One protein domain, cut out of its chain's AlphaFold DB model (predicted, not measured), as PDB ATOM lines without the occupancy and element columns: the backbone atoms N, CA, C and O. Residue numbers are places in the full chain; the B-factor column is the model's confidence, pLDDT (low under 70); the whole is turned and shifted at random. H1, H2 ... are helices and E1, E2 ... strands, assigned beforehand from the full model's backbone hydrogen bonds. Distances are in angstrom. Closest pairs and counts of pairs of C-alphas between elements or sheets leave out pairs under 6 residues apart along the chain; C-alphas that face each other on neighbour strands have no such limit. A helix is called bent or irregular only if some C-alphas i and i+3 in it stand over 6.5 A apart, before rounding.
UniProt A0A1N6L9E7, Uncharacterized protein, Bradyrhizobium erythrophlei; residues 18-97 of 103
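This is residues 18 to 97 of the 103 residues of an uncharacterized protein of Bradyrhizobium erythrophlei (UniProt A0A1N6L9E7). A two-stranded hairpin, E1 and E2, and one long helix, H2, spread as an open V from a corner where E2 passes tightly into H2; beyond that corner, on the side away from H2, lies the loop stretch of residues 22 to 46, which begins after the small helix H1. The far part of H2 sticks out as an arm with residues 84 to 97, and residues 55 to 60 of the loop between the strands also stick out. The printed part has 80 residues, with two named helices and two named strands in the order H1, E1, E2, H2; the sheet, E1 - E2, is antiparallel. The class is mixed, helices and strands, with 37 of the 80 residues, under half, in named elements. The whole is loose, with a radius of gyration of the C-alphas of 15.3 A, and elongated, spanning 45 by 29 by 21 A.

E1 is residues 47 to 52, 15.4 A from first to last C-alpha, and begins at C-alpha 47 (-1.988, 27.799, 21.351). E2 is residues 69 to 75, 16.5 A long. H2, residues 77 to 96, is 28.3 A long and ends at C-alpha 96 (5.884, 24.842, -4.271). It has a kink of 27 degrees near residue 86, and is neither bent nor irregular, but only just: C-alphas 86 and 89 are 6.1 A apart. H1 is residues 18 to 21, 5.1 A long, from C-alpha 18 (-12.742, 17.952, 38.738).

E1 and E2 form a hairpin of antiparallel neighbours, with 148 degrees between their directions. The C-alphas of Asn 48 and Val 74, which face each other, are 4.4 A apart. N 49 and O 73, at 2.8 A, and N 75 and O 47, also at 2.8 A, are within hydrogen-bond range. The closest C-alphas of E1 and H2 are those of Gln 47 and Val 80, 6.8 A apart. H1 is apart from E2 and from H2. Outside the named strands, residues 25 to 26 form a short antiparallel pairing with residues 35 to 36. In H2, 14 of 16 O i to N i+4 pairs are within hydrogen-bond range; H1 is too short for such a pair.

The C-alphas farthest apart are those of Ala 18 and Arg 97, at 48.0 A. The printed part has no cut. The links from H1 to E1, 25 residues, and from E1 to E2, 16 residues, are long; that from E2 to H2 is tight. The mean pLDDT of the printed part is 82.1; it is under 70 in residues 21 to 22, 51 to 54, 61, 63 to 64 and 66 to 71.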
ATOM      1  N   ALA A  18     -12.631  16.621  38.144       71.19
ATOM      2  CA  ALA A  18     -12.742  17.952  38.738       71.19
ATOM      3  C   ALA A  18     -11.388  18.504  39.221       71.19
ATOM      4  O   ALA A  18     -11.132  19.698  39.094       71.19
ATOM      5  N   GLU A  19     -10.512  17.646  39.750       73.50
ATOM      6  CA  GLU A  19      -9.150  18.043  40.126       73.50
ATOM      7  C   GLU A  19      -8.310  18.361  38.890       73.50
ATOM      8  O   GLU A  19      -7.627  19.377  38.879       73.50
ATOM      9  N   PHE A  20      -8.415  17.552  37.831       70.38
ATOM     10  CA  PHE A  20      -7.732  17.801  36.560       70.38
ATOM     11  C   PHE A  20      -8.182  19.117  35.907       70.38
ATOM     12  O   PHE A  20      -7.351  19.907  35.472       70.38
ATOM     13  N   GLU A  21      -9.487  19.387  35.895       67.56
ATOM     14  CA  GLU A  21     -10.065  20.650  35.408       67.56
ATOM     15  C   GLU A  21      -9.686  21.861  36.282       67.56
ATOM     16  O   GLU A  21      -9.837  23.009  35.864       67.56
ATOM     17  N   GLY A  22      -9.208  21.626  37.504       66.94
ATOM     18  CA  GLY A  22      -8.744  22.660  38.424       66.94
ATOM     19  C   GLY A  22      -7.260  23.000  38.300       66.94
ATOM     20  O   GLY A  22      -6.830  23.953  38.949       66.94
ATOM     21  N   LEU A  23      -6.488  22.239  37.518       74.56
ATOM     22  CA  LEU A  23      -5.056  22.464  37.356       74.56
ATOM     23  C   LEU A  23      -4.768  23.611  36.388       74.56
ATOM     24  O   LEU A  23      -5.444  23.791  35.373       74.56
ATOM     25  N   ASP A  24      -3.702  24.348  36.688       83.31
ATOM     26  CA  ASP A  24      -3.104  25.256  35.722       83.31
ATOM     27  C   ASP A  24      -2.596  24.458  34.521       83.31
ATOM     28  O   ASP A  24      -2.061  23.351  34.643       83.31
ATOM     29  N   HIS A  25      -2.738  25.036  33.335       86.81
ATOM     30  CA  HIS A  25      -2.175  24.448  32.136       86.81
ATOM     31  C   HIS A  25      -0.698  24.812  32.041       86.81
ATOM     32  O   HIS A  25      -0.337  25.984  32.137       86.81
ATOM     33  N   ILE A  26       0.150  23.812  31.817       91.06
ATOM     34  CA  ILE A  26       1.591  23.976  31.625       91.06
ATOM     35  C   ILE A  26       1.947  23.875  30.145       91.06
ATOM     36  O   ILE A  26       1.365  23.080  29.402       91.06
ATOM     37  N   CYS A  27       2.917  24.676  29.709       93.12
ATOM     38  CA  CYS A  27       3.495  24.524  28.384       93.12
ATOM     39  C   CYS A  27       4.091  23.115  28.230       93.12
ATOM     40  O   CYS A  27       4.933  22.700  29.015       93.12
ATOM     41  N   CYS A  28       3.682  22.388  27.193       92.81
ATOM     42  CA  CYS A  28       4.120  21.010  26.946       92.81
ATOM     43  C   CYS A  28       5.522  20.888  26.316       92.81
ATOM     44  O   CYS A  28       5.950  19.785  25.976       92.81
ATOM     45  N   TRP A  29       6.238  22.001  26.140       93.00
ATOM     46  CA  TRP A  29       7.612  21.994  25.647       93.00
ATOM     47  C   TRP A  29       8.565  21.487  26.739       93.00
ATOM     48  O   TRP A  29       8.538  22.001  27.857       93.00
ATOM     49  N   ASP A  30       9.413  20.498  26.432       91.38
ATOM     50  CA  ASP A  30      10.331  19.911  27.422       91.38
ATOM     51  C   ASP A  30      11.281  20.978  27.984       91.38
ATOM     52  O   ASP A  30      11.989  21.662  27.245       91.38
ATOM     53  N   GLY A  31      11.269  21.132  29.309       91.38
ATOM     54  CA  GLY A  31      12.036  22.158  30.015       91.38
ATOM     55  C   GLY A  31      11.360  23.531  30.121       91.38
ATOM     56  O   GLY A  31      11.961  24.431  30.702       91.38
ATOM     57  N   CYS A  32      10.136  23.710  29.615       93.00
ATOM     58  CA  CYS A  32       9.356  24.925  29.856       93.00
ATOM     59  C   CYS A  32       8.516  24.796  31.131       93.00
ATOM     60  O   CYS A  32       7.822  23.805  31.337       93.00
ATOM     61  N   ASP A  33       8.546  25.829  31.965       92.69
ATOM     62  CA  ASP A  33       7.821  25.919  33.236       92.69
ATOM     63  C   ASP A  33       6.678  26.944  33.204       92.69
ATOM     64  O   ASP A  33       5.994  27.154  34.205       92.69
ATOM     65  N   LYS A  34       6.441  27.587  32.053       94.00
ATOM     66  CA  LYS A  34       5.359  28.560  31.897       94.00
ATOM     67  C   LYS A  34       4.015  27.865  32.081       94.00
ATOM     68  O   LYS A  34       3.730  26.865  31.419       94.00
ATOM     69  N   THR A  35       3.169  28.462  32.910       92.94
ATOM     70  CA  THR A  35       1.796  28.021  33.153       92.94
ATOM     71  C   THR A  35       0.798  29.153  32.913       92.94
ATOM     72  O   THR A  35       1.168  30.331  32.868       92.94
ATOM     73  N   TYR A  36      -0.476  28.807  32.749       90.31
ATOM     74  CA  TYR A  36      -1.581  29.749  32.895       90.31
ATOM     75  C   TYR A  36      -2.749  29.110  33.643       90.31
ATOM     76  O   TYR A  36      -2.995  27.907  33.543       90.31
ATOM     77  N   ASN A  37      -3.491  29.946  34.361       87.00
ATOM     78  CA  ASN A  37      -4.670  29.518  35.093       87.00
ATOM     79  C   ASN A  37      -5.816  29.203  34.129       87.00
ATOM     80  O   ASN A  37      -6.312  30.085  33.427       87.00
ATOM     81  N   HIS A  38      -6.268  27.949  34.128       81.88
ATOM     82  CA  HIS A  38      -7.407  27.495  33.329       81.88
ATOM     83  C   HIS A  38      -8.663  28.360  33.547       81.88
ATOM     84  O   HIS A  38      -9.384  28.648  32.587       81.88
ATOM     85  N   LYS A  39      -8.912  28.815  34.784       83.62
ATOM     86  CA  LYS A  39     -10.118  29.579  35.151       83.62
ATOM     87  C   LYS A  39     -10.174  30.963  34.513       83.62
ATOM     88  O   LYS A  39     -11.267  31.459  34.259       83.62
ATOM     89  N   ASP A  40      -9.016  31.557  34.236       86.19
ATOM     90  CA  ASP A  40      -8.914  32.875  33.601       86.19
ATOM     91  C   ASP A  40      -9.006  32.779  32.065       86.19
ATOM     92  O   ASP A  40      -8.993  33.789  31.359       86.19
ATOM     93  N   GLY A  41      -9.144  31.556  31.537       85.00
ATOM     94  CA  GLY A  41      -9.117  31.264  30.111       85.00
ATOM     95  C   GLY A  41      -7.699  31.260  29.538       85.00
ATOM     96  O   GLY A  41      -6.721  31.607  30.196       85.00
ATOM     97  N   MET A  42      -7.574  30.834  28.278       88.69
ATOM     98  CA  MET A  42      -6.275  30.787  27.604       88.69
ATOM     99  C   MET A  42      -5.784  32.211  27.277       88.69
ATOM    100  O   MET A  42      -6.468  32.923  26.532       88.69
ATOM    101  N   PRO A  43      -4.607  32.640  27.774       91.50
ATOM    102  CA  PRO A  43      -4.088  33.973  27.502       91.50
ATOM    103  C   PRO A  43      -3.734  34.164  26.027       91.50
ATOM    104  O   PRO A  43      -3.442  33.217  25.293       91.50
ATOM    105  N   LYS A  44      -3.687  35.424  25.587       93.38
ATOM    106  CA  LYS A  44      -3.316  35.768  24.210       93.38
ATOM    107  C   LYS A  44      -1.937  35.196  23.845       93.38
ATOM    108  O   LYS A  44      -0.972  35.362  24.585       93.38
ATOM    109  N   GLY A  45      -1.852  34.576  22.669       92.81
ATOM    110  CA  GLY A  45      -0.613  34.029  22.107       92.81
ATOM    111  C   GLY A  45      -0.328  32.577  22.494       92.81
ATOM    112  O   GLY A  45       0.471  31.936  21.821       92.81
ATOM    113  N   TRP A  46      -1.006  32.038  23.509       93.81
ATOM    114  CA  TRP A  46      -0.985  30.600  23.761       93.81
ATOM    115  C   TRP A  46      -1.774  29.859  22.682       93.81
ATOM    116  O   TRP A  46      -2.752  30.383  22.143       93.81
ATOM    117  N   GLN A  47      -1.338  28.647  22.352       91.62
ATOM    118  CA  GLN A  47      -1.988  27.799  21.351       91.62
ATOM    119  C   GLN A  47      -2.121  26.369  21.867       91.62
ATOM    120  O   GLN A  47      -1.245  25.874  22.576       91.62
ATOM    121  N   ASN A  48      -3.205  25.698  21.480       88.19
ATOM    122  CA  ASN A  48      -3.382  24.271  21.737       88.19
ATOM    123  C   ASN A  48      -2.656  23.456  20.667       88.19
ATOM    124  O   ASN A  48      -2.739  23.772  19.478       88.19
ATOM    125  N   ILE A  49      -2.023  22.366  21.084       83.31
ATOM    126  CA  ILE A  49      -1.665  21.272  20.189       83.31
ATOM    127  C   ILE A  49      -2.857  20.324  20.155       83.31
ATOM    128  O   ILE A  49      -3.298  19.816  21.188       83.31
ATOM    129  N   LEU A  50      -3.383  20.121  18.954       77.06
ATOM    130  CA  LEU A  50      -4.477  19.201  18.699       77.06
ATOM    131  C   LEU A  50      -3.902  17.979  17.995       77.06
ATOM    132  O   LEU A  50      -3.440  18.099  16.858       77.06
ATOM    133  N   MET A  51      -3.941  16.811  18.631       68.44
ATOM    134  CA  MET A  51      -3.866  15.560  17.895       68.44
ATOM    135  C   MET A  51      -5.291  15.142  17.559       68.44
ATOM    136  O   MET A  51      -6.166  14.983  18.413       68.44
ATOM    137  N   PHE A  52      -5.532  14.961  16.269       69.38
ATOM    138  CA  PHE A  52      -6.724  14.278  15.808       69.38
ATOM    139  C   PHE A  52      -6.342  12.851  15.440       69.38
ATOM    140  O   PHE A  52      -5.292  12.592  14.845       69.38
ATOM    141  N   TRP A  53      -7.217  11.915  15.780       66.94
ATOM    142  CA  TRP A  53      -7.117  10.554  15.291       66.94
ATOM    143  C   TRP A  53      -8.084  10.377  14.125       66.94
ATOM    144  O   TRP A  53      -9.263  10.706  14.226       66.94
ATOM    145  N   ALA A  54      -7.596   9.824  13.019       69.75
ATOM    146  CA  ALA A  54      -8.431   9.431  11.896       69.75
ATOM    147  C   ALA A  54      -8.157   7.967  11.549       69.75
ATOM    148  O   ALA A  54      -7.008   7.554  11.400       69.75
ATOM    149  N   ARG A  55      -9.221   7.172  11.371       72.44
ATOM    150  CA  ARG A  55      -9.107   5.747  11.000       72.44
ATOM    151  C   ARG A  55      -8.378   5.540   9.666       72.44
ATOM    152  O   ARG A  55      -7.778   4.491   9.445       72.44
ATOM    153  N   LYS A  56      -8.481   6.511   8.760       78.00
ATOM    154  CA  LYS A  56      -7.756   6.579   7.489       78.00
ATOM    155  C   LYS A  56      -7.195   7.994   7.336       78.00
ATOM    156  O   LYS A  56      -7.852   8.918   7.814       78.00
ATOM    157  N   PRO A  57      -6.044   8.178   6.667       74.06
ATOM    158  CA  PRO A  57      -5.559   9.509   6.325       74.06
ATOM    159  C   PRO A  57      -6.662  10.291   5.606       74.06
ATOM    160  O   PRO A  57      -7.195   9.819   4.601       74.06
ATOM    161  N   SER A  58      -7.028  11.450   6.149       70.06
ATOM    162  CA  SER A  58      -7.960  12.378   5.514       70.06
ATOM    163  C   SER A  58      -7.191  13.620   5.102       70.06
ATOM    164  O   SER A  58      -6.439  14.176   5.899       70.06
ATOM    165  N   LEU A  59      -7.385  14.041   3.856       70.44
ATOM    166  CA  LEU A  59      -6.903  15.332   3.368       70.44
ATOM    167  C   LEU A  59      -7.905  16.454   3.661       70.44
ATOM    168  O   LEU A  59      -7.555  17.626   3.573       70.44
ATOM    169  N   ASP A  60      -9.138  16.100   4.031       73.56
ATOM    170  CA  ASP A  60     -10.187  17.050   4.372       73.56
ATOM    171  C   ASP A  60     -10.353  17.119   5.891       73.56
ATOM    172  O   ASP A  60     -11.102  16.352   6.505       73.56
ATOM    173  N   LEU A  61      -9.621  18.047   6.504       67.44
ATOM    174  CA  LEU A  61      -9.672  18.296   7.944       67.44
ATOM    175  C   LEU A  61     -11.034  18.849   8.398       67.44
ATOM    176  O   LEU A  61     -11.370  18.720   9.573       67.44
ATOM    177  N   GLY A  62     -11.837  19.419   7.489       70.88
ATOM    178  CA  GLY A  62     -13.175  19.934   7.794       70.88
ATOM    179  C   GLY A  62     -14.200  18.835   8.077       70.88
ATOM    180  O   GLY A  62     -15.229  19.095   8.697       70.88
ATOM    181  N   THR A  63     -13.909  17.597   7.668       69.06
ATOM    182  CA  THR A  63     -14.760  16.425   7.940       69.06
ATOM    183  C   THR A  63     -14.525  15.804   9.313       69.06
ATOM    184  O   THR A  63     -15.297  14.942   9.736       69.06
ATOM    185  N   ILE A  64     -13.474  16.225  10.020       67.00
ATOM    186  CA  ILE A  64     -13.159  15.720  11.354       67.00
ATOM    187  C   ILE A  64     -14.056  16.450  12.349       67.00
ATOM    188  O   ILE A  64     -13.984  17.674  12.475       67.00
ATOM    189  N   ASN A  65     -14.896  15.704  13.066       70.00
ATOM    190  CA  ASN A  65     -15.757  16.282  14.088       70.00
ATOM    191  C   ASN A  65     -14.879  16.946  15.168       70.00
ATOM    192  O   ASN A  65     -14.001  16.275  15.713       70.00
ATOM    193  N   PRO A  66     -15.104  18.223  15.528       67.94
ATOM    194  CA  PRO A  66     -14.352  18.881  16.598       67.94
ATOM    195  C   PRO A  66     -14.394  18.135  17.941       67.94
ATOM    196  O   PRO A  66     -13.485  18.291  18.751       67.94
ATOM    197  N   GLY A  67     -15.424  17.314  18.182       67.19
ATOM    198  CA  GLY A  67     -15.503  16.437  19.357       67.19
ATOM    199  C   GLY A  67     -14.462  15.307  19.383       67.19
ATOM    200  O   GLY A  67     -14.174  14.789  20.457       67.19
ATOM    201  N   ASP A  68     -13.874  14.965  18.235       66.62
ATOM    202  CA  ASP A  68     -12.819  13.950  18.101       66.62
ATOM    203  C   ASP A  68     -11.410  14.555  18.243       66.62
ATOM    204  O   ASP A  68     -10.402  13.851  18.135       66.62
ATOM    205  N   TRP A  69     -11.315  15.869  18.464       67.62
ATOM    206  CA  TRP A  69     -10.041  16.544  18.676       67.62
ATOM    207  C   TRP A  69      -9.624  16.361  20.130       67.62
ATOM    208  O   TRP A  69     -10.211  16.947  21.044       67.62
ATOM    209  N   SER A  70      -8.586  15.557  20.349       65.25
ATOM    210  CA  SER A  70      -7.954  15.484  21.661       65.25
ATOM    211  C   SER A  70      -7.052  16.705  21.830       65.25
ATOM    212  O   SER A  70      -6.333  17.106  20.915       65.25
ATOM    213  N   ARG A  71      -7.155  17.367  22.987       66.88
ATOM    214  CA  ARG A  71      -6.222  18.429  23.371       66.88
ATOM    215  C   ARG A  71      -5.075  17.770  24.108       66.88
ATOM    216  O   ARG A  71      -5.247  17.358  25.251       66.88
ATOM    217  N   ASP A  72      -3.930  17.676  23.456       70.88
ATOM    218  CA  ASP A  72      -2.798  16.921  24.000       70.88
ATOM    219  C   ASP A  72      -1.834  17.799  24.784       70.88
ATOM    220  O   ASP A  72      -1.135  17.323  25.676       70.88
ATOM    221  N   GLY A  73      -1.820  19.097  24.488       85.12
ATOM    222  CA  GLY A  73      -0.993  20.051  25.204       85.12
ATOM    223  C   GLY A  73      -1.247  21.487  24.782       85.12
ATOM    224  O   GLY A  73      -1.988  21.771  23.841       85.12
ATOM    225  N   VAL A  74      -0.597  22.405  25.487       91.00
ATOM    226  CA  VAL A  74      -0.592  23.834  25.165       91.00
ATOM    227  C   VAL A  74       0.836  24.332  25.014       91.00
ATOM    228  O   VAL A  74       1.762  23.809  25.638       91.00
ATOM    229  N   LEU A  75       1.029  25.354  24.192       94.00
ATOM    230  CA  LEU A  75       2.307  26.029  24.014       94.00
ATOM    231  C   LEU A  75       2.187  27.492  24.406       94.00
ATOM    232  O   LEU A  75       1.215  28.164  24.057       94.00
ATOM    233  N   CYS A  76       3.204  27.982  25.111       95.94
ATOM    234  CA  CYS A  76       3.337  29.397  25.413       95.94
ATOM    235  C   CYS A  76       3.744  30.185  24.151       95.94
ATOM    236  O   CYS A  76       4.274  29.591  23.208       95.94
ATOM    237  N   PRO A  77       3.555  31.518  24.126       96.81
ATOM    238  CA  PRO A  77       3.771  32.329  22.924       96.81
ATOM    239  C   PRO A  77       5.161  32.168  22.290       96.81
ATOM    240  O   PRO A  77       5.281  32.114  21.073       96.81
ATOM    241  N   GLU A  78       6.198  32.027  23.114       97.19
ATOM    242  CA  GLU A  78       7.582  31.830  22.667       97.19
ATOM    243  C   GLU A  78       7.763  30.518  21.890       97.19
ATOM    244  O   GLU A  78       8.331  30.501  20.800       97.19
ATOM    245  N   HIS A  79       7.234  29.410  22.413       96.19
ATOM    246  CA  HIS A  79       7.346  28.115  21.740       96.19
ATOM    247  C   HIS A  79       6.410  28.003  20.535       96.19
ATOM    248  O   HIS A  79       6.729  27.304  19.574       96.19
ATOM    249  N   VAL A  80       5.286  28.725  20.543       94.81
ATOM    250  CA  VAL A  80       4.441  28.884  19.352       94.81
ATOM    251  C   VAL A  80       5.229  29.551  18.230       94.81
ATOM    252  O   VAL A  80       5.262  29.021  17.121       94.81
ATOM    253  N   GLU A  81       5.895  30.669  18.515       94.94
ATOM    254  CA  GLU A  81       6.717  31.384  17.537       94.94
ATOM    255  C   GLU A  81       7.853  30.501  17.008       94.94
ATOM    256  O   GLU A  81       8.069  30.422  15.797       94.94
ATOM    257  N   HIS A  82       8.517  29.753  17.896       93.50
ATOM    258  CA  HIS A  82       9.572  28.827  17.500       93.50
ATOM    259  C   HIS A  82       9.067  27.760  16.518       93.50
ATOM    260  O   HIS A  82       9.653  27.585  15.451       93.50
ATOM    261  N   ILE A  83       7.950  27.090  16.814       90.75
ATOM    262  CA  ILE A  83       7.372  26.094  15.899       90.75
ATOM    263  C   ILE A  83       6.930  26.741  14.584       90.75
ATOM    264  O   ILE A  83       7.201  26.202  13.510       90.75
ATOM    265  N   GLN A  84       6.275  27.901  14.637       90.25
ATOM    266  CA  GLN A  84       5.826  28.607  13.436       90.25
ATOM    267  C   GLN A  84       6.997  28.993  12.528       90.25
ATOM    268  O   GLN A  84       6.882  28.854  11.310       90.25
ATOM    269  N   SER A  85       8.136  29.388  13.102       91.81
ATOM    270  CA  SER A  85       9.351  29.699  12.341       91.81
ATOM    271  C   SER A  85       9.883  28.508  11.533       91.81
ATOM    272  O   SER A  85      10.508  28.706  10.496       91.81
ATOM    273  N   LEU A  86       9.590  27.277  11.969       89.31
ATOM    274  CA  LEU A  86       9.970  26.040  11.285       89.31
ATOM    275  C   LEU A  86       8.897  25.581  10.291       89.31
ATOM    276  O   LEU A  86       9.214  25.132   9.189       89.31
ATOM    277  N   LEU A  87       7.619  25.695  10.667       86.38
ATOM    278  CA  LEU A  87       6.504  25.195   9.859       86.38
ATOM    279  C   LEU A  87       6.162  26.098   8.675       86.38
ATOM    280  O   LEU A  87       5.793  25.582   7.624       86.38
ATOM    281  N   ILE A  88       6.275  27.423   8.811       87.31
ATOM    282  CA  ILE A  88       5.946  28.354   7.723       87.31
ATOM    283  C   ILE A  88       6.849  28.118   6.499       87.31
ATOM    284  O   ILE A  88       6.306  27.948   5.403       87.31
ATOM    285  N   PRO A  89       8.189  28.028   6.636       86.88
ATOM    286  CA  PRO A  89       9.053  27.691   5.508       86.88
ATOM    287  C   PRO A  89       8.728  26.325   4.897       86.88
ATOM    288  O   PRO A  89       8.651  26.206   3.677       86.88
ATOM    289  N   LEU A  90       8.474  25.311   5.733       81.25
ATOM    290  CA  LEU A  90       8.147  23.963   5.264       81.25
ATOM    291  C   LEU A  90       6.831  23.932   4.478       81.25
ATOM    292  O   LEU A  90       6.743  23.271   3.447       81.25
ATOM    293  N   ALA A  91       5.811  24.659   4.933       78.88
ATOM    294  CA  ALA A  91       4.534  24.755   4.236       78.88
ATOM    295  C   ALA A  91       4.696  25.398   2.849       78.88
ATOM    296  O   ALA A  91       4.109  24.917   1.880       78.88
ATOM    297  N   LEU A  92       5.526  26.442   2.742       82.00
ATOM    298  CA  LEU A  92       5.857  27.072   1.461       82.00
ATOM    299  C   LEU A  92       6.619  26.115   0.541       82.00
ATOM    300  O   LEU A  92       6.316  26.037  -0.650       82.00
ATOM    301  N   GLU A  93       7.574  25.360   1.078       83.69
ATOM    302  CA  GLU A  93       8.310  24.357   0.311       83.69
ATOM    303  C   GLU A  93       7.369  23.269  -0.221       83.69
ATOM    304  O   GLU A  93       7.361  22.985  -1.416       83.69
ATOM    305  N   VAL A  94       6.515  22.697   0.632       80.62
ATOM    306  CA  VAL A  94       5.546  21.667   0.226       80.62
ATOM    307  C   VAL A  94       4.573  22.201  -0.825       80.62
ATOM    308  O   VAL A  94       4.298  21.504  -1.797       80.62
ATOM    309  N   ALA A  95       4.089  23.435  -0.672       77.31
ATOM    310  CA  ALA A  95       3.172  24.051  -1.628       77.31
ATOM    311  C   ALA A  95       3.814  24.341  -2.996       77.31
ATOM    312  O   ALA A  95       3.105  24.431  -3.996       77.31
ATOM    313  N   THR A  96       5.138  24.511  -3.044       81.00
ATOM    314  CA  THR A  96       5.884  24.842  -4.271       81.00
ATOM    315  C   THR A  96       6.591  23.645  -4.897       81.00
ATOM    316  O   THR A  96       7.097  23.758  -6.017       81.00
ATOM    317  N   ARG A  97       6.605  22.484  -4.228       77.31
ATOM    318  CA  ARG A  97       7.115  21.242  -4.810       77.31
ATOM    319  C   ARG A  97       6.234  20.829  -5.995       77.31
ATOM    320  O   ARG A  97       5.019  20.700  -5.832       77.31
TER     321      ARG A  97